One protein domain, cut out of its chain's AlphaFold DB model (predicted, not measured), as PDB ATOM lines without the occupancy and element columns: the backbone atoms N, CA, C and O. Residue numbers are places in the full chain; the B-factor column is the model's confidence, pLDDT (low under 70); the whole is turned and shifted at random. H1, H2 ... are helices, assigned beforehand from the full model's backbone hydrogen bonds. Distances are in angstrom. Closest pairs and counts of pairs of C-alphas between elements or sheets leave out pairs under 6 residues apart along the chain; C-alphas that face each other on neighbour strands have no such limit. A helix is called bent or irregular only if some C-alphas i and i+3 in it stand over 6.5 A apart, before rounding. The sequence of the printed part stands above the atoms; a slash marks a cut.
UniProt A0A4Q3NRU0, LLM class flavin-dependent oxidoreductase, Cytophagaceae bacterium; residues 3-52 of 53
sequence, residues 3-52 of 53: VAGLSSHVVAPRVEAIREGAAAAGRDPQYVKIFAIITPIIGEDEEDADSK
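What this domain is: This is residues 3 to 52 of the 53 residues of the protein "LLM class flavin-dependent oxidoreductase" of Cytophagaceae bacterium (UniProt A0A4Q3NRU0). One long helix, H1, lies in one half of an extended rod; after it the chain folds back past H1 in a long link and runs out to a tiny helix, H2, near the other end. The printed part has 50 residues with two named helices, H1 then H2, and no named strand. Its class is all helix, though 22 of the 50 residues are in named elements. The radius of gyration of the C-alphas is 16.0 A, and the spans are 49 by 18 by 12 A.

How they stand to each other: Look first at H1, residues 8 to 24, then at H2, residues 46 to 50; they are apart. In H2 every O i to N i+4 pair is within hydrogen-bond range; in H1, 11 of 13 are. H1 is irregular, but only just: C-alphas 10 and 13 are 6.6 A apart.

Where its parts are: Find C-alpha 8 at (61.730, 158.012, -11.169); H1 runs 24.3 A from there to C-alpha 24 at (47.220, 162.132, 7.863). H2 ends at C-alpha 50, (65.559, 159.203, -32.520).

The domain as a whole: The C-alphas farthest apart, of Gly 26 and Glu 47, are 49.1 A apart. Residues 25 to 45 form the long link. The printed part has no cut, and no printed residue is under 70 in pLDDT.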
ATOM      1  N   VAL A   3      51.957 164.616 -11.203       91.94
ATOM      2  CA  VAL A   3      53.284 164.891 -10.645       91.94
ATOM      3  C   VAL A   3      54.274 165.002 -11.796       91.94
ATOM      4  O   VAL A   3      54.433 164.070 -12.582       91.94
ATOM      5  N   ALA A   4      54.938 166.150 -11.894       89.75
ATOM      6  CA  ALA A   4      56.046 166.343 -12.818       89.75
ATOM      7  C   ALA A   4      57.351 165.840 -12.190       89.75
ATOM      8  O   ALA A   4      57.570 165.996 -10.986       89.75
ATOM      9  N   GLY A   5      58.237 165.286 -13.007       89.44
ATOM     10  CA  GLY A   5      59.599 164.932 -12.630       89.44
ATOM     11  C   GLY A   5      60.318 164.307 -13.817       89.44
ATOM     12  O   GLY A   5      59.703 163.593 -14.597       89.44
ATOM     13  N   LEU A   6      61.609 164.599 -13.960       89.31
ATOM     14  CA  LEU A   6      62.415 164.138 -15.098       89.31
ATOM     15  C   LEU A   6      62.987 162.726 -14.890       89.31
ATOM     16  O   LEU A   6      63.725 162.223 -15.729       89.31
ATOM     17  N   SER A   7      62.688 162.091 -13.755       91.31
ATOM     18  CA  SER A   7      63.188 160.766 -13.402       91.31
ATOM     19  C   SER A   7      62.345 160.115 -12.303       91.31
ATOM     20  O   SER A   7      61.688 160.790 -11.501       91.31
ATOM     21  N   SER A   8      62.411 158.787 -12.213       92.38
ATOM     22  CA  SER A   8      61.730 158.012 -11.169       92.38
ATOM     23  C   SER A   8      62.206 158.375  -9.759       92.38
ATOM     24  O   SER A   8      61.381 158.526  -8.860       92.38
ATOM     25  N   HIS A   9      63.510 158.592  -9.568       94.56
ATOM     26  CA  HIS A   9      64.090 158.952  -8.270       94.56
ATOM     27  C   HIS A   9      63.660 160.345  -7.780       94.56
ATOM     28  O   HIS A   9      63.619 160.575  -6.576       94.56
ATOM     29  N   VAL A  10      63.291 161.265  -8.682       93.81
ATOM     30  CA  VAL A  10      62.707 162.569  -8.312       93.81
ATOM     31  C   VAL A  10      61.218 162.446  -7.975       93.81
ATOM     32  O   VAL A  10      60.721 163.149  -7.094       93.81
ATOM     33  N   VAL A  11      60.483 161.575  -8.676       95.12
ATOM     34  CA  VAL A  11      59.028 161.413  -8.501       95.12
ATOM     35  C   VAL A  11      58.684 160.582  -7.262       95.12
ATOM     36  O   VAL A  11      57.725 160.914  -6.565       95.12
ATOM     37  N   ALA A  12      59.467 159.546  -6.953       96.25
ATOM     38  CA  ALA A  12      59.225 158.632  -5.834       96.25
ATOM     39  C   ALA A  12      59.009 159.333  -4.471       96.25
ATOM     40  O   ALA A  12      57.941 159.127  -3.889       96.25
ATOM     41  N   PRO A  13      59.904 160.222  -3.988       97.00
ATOM     42  CA  PRO A  13      59.703 160.886  -2.695       97.00
ATOM     43  C   PRO A  13      58.486 161.826  -2.684       97.00
ATOM     44  O   PRO A  13      57.872 162.054  -1.646       97.00
ATOM     45  N   ARG A  14      58.072 162.360  -3.844       96.00
ATOM     46  CA  ARG A  14      56.852 163.184  -3.949       96.00
ATOM     47  C   ARG A  14      55.598 162.328  -3.794       96.00
ATOM     48  O   ARG A  14      54.654 162.739  -3.126       96.00
ATOM     49  N   VAL A  15      55.589 161.146  -4.413       96.81
ATOM     50  CA  VAL A  15      54.505 160.161  -4.272       96.81
ATOM     51  C   VAL A  15      54.371 159.710  -2.820       96.81
ATOM     52  O   VAL A  15      53.248 159.610  -2.329       96.81
ATOM     53  N   GLU A  16      55.491 159.477  -2.139       97.69
ATOM     54  CA  GLU A  16      55.525 159.131  -0.716       97.69
ATOM     55  C   GLU A  16      54.901 160.234   0.147       97.69
ATOM     56  O   GLU A  16      53.878 159.988   0.786       97.69
ATOM     57  N   ALA A  17      55.390 161.474   0.039       97.81
ATOM     58  CA  ALA A  17      54.852 162.614   0.788       97.81
ATOM     59  C   ALA A  17      53.347 162.845   0.535       97.81
ATOM     60  O   ALA A  17      52.579 163.170   1.442       97.81
ATOM     61  N   ILE A  18      52.889 162.638  -0.704       97.25
ATOM     62  CA  ILE A  18      51.466 162.697  -1.059       97.25
ATOM     63  C   ILE A  18      50.656 161.628  -0.312       97.25
ATOM     64  O   ILE A  18      49.548 161.903   0.158       97.25
ATOM     65  N   ARG A  19      51.169 160.396  -0.248       97.88
ATOM     66  CA  ARG A  19      50.488 159.279   0.418       97.88
ATOM     67  C   ARG A  19      50.457 159.469   1.929       97.88
ATOM     68  O   ARG A  19      49.411 159.232   2.527       97.88
ATOM     69  N   GLU A  20      51.544 159.954   2.519       98.31
ATOM     70  CA  GLU A  20      51.602 160.329   3.936       98.31
ATOM     71  C   GLU A  20      50.583 161.424   4.265       98.31
ATOM     72  O   GLU A  20      49.798 161.279   5.203       98.31
ATOM     73  N   GLY A  21      50.508 162.476   3.442       97.94
ATOM     74  CA  GLY A  21      49.510 163.537   3.599       97.94
ATOM     75  C   GLY A  21      48.069 163.030   3.479       97.94
ATOM     76  O   GLY A  21      47.187 163.474   4.216       97.94
ATOM     77  N   ALA A  22      47.813 162.062   2.593       98.00
ATOM     78  CA  ALA A  22      46.501 161.428   2.476       98.00
ATOM     79  C   ALA A  22      46.132 160.623   3.733       98.00
ATOM     80  O   ALA A  22      45.010 160.766   4.225       98.00
ATOM     81  N   ALA A  23      47.073 159.841   4.273       98.25
ATOM     82  CA  ALA A  23      46.882 159.095   5.516       98.25
ATOM     83  C   ALA A  23      46.622 160.034   6.702       98.25
ATOM     84  O   ALA A  23      45.678 159.816   7.462       98.25
ATOM     85  N   ALA A  24      47.399 161.117   6.823       98.38
ATOM     86  CA  ALA A  24      47.220 162.132   7.863       98.38
ATOM     87  C   ALA A  24      45.844 162.819   7.791       98.38
ATOM     88  O   ALA A  24      45.282 163.198   8.815       98.38
ATOM     89  N   ALA A  25      45.269 162.928   6.591       97.44
ATOM     90  CA  ALA A  25      43.916 163.435   6.367       97.44
ATOM     91  C   ALA A  25      42.805 162.376   6.567       97.44
ATOM     92  O   ALA A  25      41.652 162.632   6.216       97.44
ATOM     93  N   GLY A  26      43.125 161.182   7.081       97.81
ATOM     94  CA  GLY A  26      42.158 160.107   7.331       97.81
ATOM     95  C   GLY A  26      41.672 159.381   6.071       97.81
ATOM     96  O   GLY A  26      40.644 158.705   6.107       97.81
ATOM     97  N   ARG A  27      42.377 159.524   4.944       97.50
ATOM     98  CA  ARG A  27      42.061 158.828   3.689       97.50
ATOM     99  C   ARG A  27      42.976 157.625   3.515       97.50
ATOM    100  O   ARG A  27      44.158 157.704   3.823       97.50
ATOM    101  N   ASP A  28      42.463 156.552   2.918       97.62
ATOM    102  CA  ASP A  28      43.327 155.471   2.441       97.62
ATOM    103  C   ASP A  28      44.232 156.001   1.306       97.62
ATOM    104  O   ASP A  28      43.720 156.437   0.259       97.62
ATOM    105  N   PRO A  29      45.569 155.965   1.465       97.50
ATOM    106  CA  PRO A  29      46.491 156.420   0.434       97.50
ATOM    107  C   PRO A  29      46.316 155.704  -0.912       97.50
ATOM    108  O   PRO A  29      46.608 156.299  -1.952       97.50
ATOM    109  N   GLN A  30      45.836 154.457  -0.943       96.00
ATOM    110  CA  GLN A  30      45.662 153.658  -2.168       96.00
ATOM    111  C   GLN A  30      44.549 154.185  -3.092       96.00
ATOM    112  O   GLN A  30      44.554 153.928  -4.308       96.00
ATOM    113  N   TYR A  31      43.630 154.989  -2.552       96.81
ATOM    114  CA  TYR A  31      42.597 155.664  -3.339       96.81
ATOM    115  C   TYR A  31      43.076 156.962  -3.995       96.81
ATOM    116  O   TYR A  31      42.382 157.506  -4.857       96.81
ATOM    117  N   VAL A  32      44.282 157.444  -3.680       95.88
ATOM    118  CA  VAL A  32      44.882 158.586  -4.376       95.88
ATOM    119  C   VAL A  32      45.589 158.099  -5.642       95.88
ATOM    120  O   VAL A  32      46.659 157.493  -5.589       95.88
ATOM    121  N   LYS A  33      44.984 158.367  -6.806       96.81
ATOM    122  CA  LYS A  33      45.585 158.063  -8.114       96.81
ATOM    123  C   LYS A  33      46.546 159.175  -8.531       96.81
ATOM    124  O   LYS A  33      46.178 160.357  -8.586       96.81
ATOM    125  N   ILE A  34      47.782 158.778  -8.805       95.94
ATOM    126  CA  ILE A  34      48.889 159.668  -9.140       95.94
ATOM    127  C   ILE A  34      49.360 159.319 -10.547       95.94
ATOM    128  O   ILE A  34      49.657 158.162 -10.827       95.94
ATOM    129  N   PHE A  35      49.409 160.327 -11.410       95.56
ATOM    130  CA  PHE A  35      49.856 160.213 -12.790       95.56
ATOM    131  C   PHE A  35      51.155 161.005 -12.941       95.56
ATOM    132  O   PHE A  35      51.198 162.191 -12.605       95.56
ATOM    133  N   ALA A  36      52.213 160.348 -13.413       94.75
ATOM    134  CA  ALA A  36      53.445 161.029 -13.790       94.75
ATOM    135  C   ALA A  36      53.261 161.689 -15.161       94.75
ATOM    136  O   ALA A  36      52.674 161.089 -16.061       94.75
ATOM    137  N   ILE A  37      53.745 162.919 -15.314       93.44
ATOM    138  CA  ILE A  37      53.770 163.580 -16.622       93.44
ATOM    139  C   ILE A  37      54.978 163.054 -17.394       93.44
ATOM    140  O   ILE A  37      56.101 163.147 -16.903       93.44
ATOM    141  N   ILE A  38      54.735 162.522 -18.590       92.81
ATOM    142  CA  ILE A  38      55.766 162.058 -19.517       92.81
ATOM    143  C   ILE A  38      55.453 162.563 -20.926       92.81
ATOM    144  O   ILE A  38      54.285 162.683 -21.295       92.81
ATOM    145  N   THR A  39      56.500 162.819 -21.707       93.31
ATOM    146  CA  THR A  39      56.406 163.171 -23.130       93.31
ATOM    147  C   THR A  39      57.194 162.127 -23.914       93.31
ATOM    148  O   THR A  39      58.384 162.327 -24.150       93.31
ATOM    149  N   PRO A  40      56.595 160.966 -24.224       93.31
ATOM    150  CA  PRO A  40      57.301 159.925 -24.953       93.31
ATOM    151  C   PRO A  40      57.438 160.308 -26.429       93.31
ATOM    152  O   PRO A  40      56.489 160.802 -27.039       93.31
ATOM    153  N   ILE A  41      58.605 160.022 -26.998       96.19
ATOM    154  CA  ILE A  41      58.841 159.999 -28.442       96.19
ATOM    155  C   ILE A  41      58.944 158.525 -28.821       96.19
ATOM    156  O   ILE A  41      59.675 157.778 -28.177       96.19
ATOM    157  N   ILE A  42      58.124 158.085 -29.778       96.56
ATOM    158  CA  ILE A  42      57.938 156.664 -30.099       96.56
ATOM    159  C   ILE A  42      58.165 156.449 -31.598       96.56
ATOM    160  O   ILE A  42      57.655 157.214 -32.428       96.56
ATOM    161  N   GLY A  43      58.884 155.379 -31.929       97.38
ATOM    162  CA  GLY A  43      59.075 154.875 -33.284       97.38
ATOM    163  C   GLY A  43      58.854 153.368 -33.407       97.38
ATOM    164  O   GLY A  43      58.613 152.698 -32.401       97.38
ATOM    165  N   GLU A  44      58.867 152.859 -34.641       97.69
ATOM    166  CA  GLU A  44      58.844 151.412 -34.925       97.69
ATOM    167  C   GLU A  44      60.059 150.705 -34.296       97.69
ATOM    168  O   GLU A  44      59.930 149.609 -33.748       97.69
ATOM    169  N   ASP A  45      61.201 151.391 -34.292       97.75
ATOM    170  CA  ASP A  45      62.436 151.034 -33.605       97.75
ATOM    171  C   ASP A  45      63.100 152.282 -32.976       97.75
ATOM    172  O   ASP A  45      62.518 153.371 -32.927       97.75
ATOM    173  N   GLU A  46      64.302 152.100 -32.421       97.00
ATOM    174  CA  GLU A  46      65.087 153.165 -31.783       97.00
ATOM    175  C   GLU A  46      65.531 154.239 -32.791       97.00
ATOM    176  O   GLU A  46      65.491 155.423 -32.466       97.00
ATOM    177  N   GLU A  47      65.858 153.856 -34.031       97.69
ATOM    178  CA  GLU A  47      66.287 154.789 -35.081       97.69
ATOM    179  C   GLU A  47      65.128 155.697 -35.531       97.69
ATOM    180  O   GLU A  47      65.285 156.919 -35.616       97.69
ATOM    181  N   ASP A  48      63.936 155.133 -35.748       97.88
ATOM    182  CA  ASP A  48      62.727 155.903 -36.061       97.88
ATOM    183  C   ASP A  48      62.332 156.835 -34.900       97.88
ATOM    184  O   ASP A  48      61.910 157.971 -35.139       97.88
ATOM    185  N   ALA A  49      62.493 156.406 -33.643       97.88
ATOM    186  CA  ALA A  49      62.231 157.254 -32.476       97.88
ATOM    187  C   ALA A  49      63.215 158.432 -32.381       97.88
ATOM    188  O   ALA A  49      62.776 159.572 -32.207       97.88
ATOM    189  N   ASP A  50      64.513 158.177 -32.553       96.69
ATOM    190  CA  ASP A  50      65.559 159.203 -32.520       96.69
ATOM    191  C   ASP A  50      65.409 160.212 -33.666       96.69
ATOM    192  O   ASP A  50      65.650 161.402 -33.473       96.69
ATOM    193  N   SER A  51      64.933 159.783 -34.841       97.19
ATOM    194  CA  SER A  51      64.683 160.684 -35.979       97.19
ATOM    195  C   SER A  51      63.592 161.741 -35.723       97.19
ATOM    196  O   SER A  51      63.525 162.749 -36.432       97.19
ATOM    197  N   LYS A  52      62.724 161.516 -34.725       95.56
ATOM    198  CA  LYS A  52      61.604 162.399 -34.347       95.56
ATOM    199  C   LYS A  52      61.958 163.390 -33.230       95.56
ATOM    200  O   LYS A  52      61.140 164.276 -32.963       95.56
TER     201      LYS A  52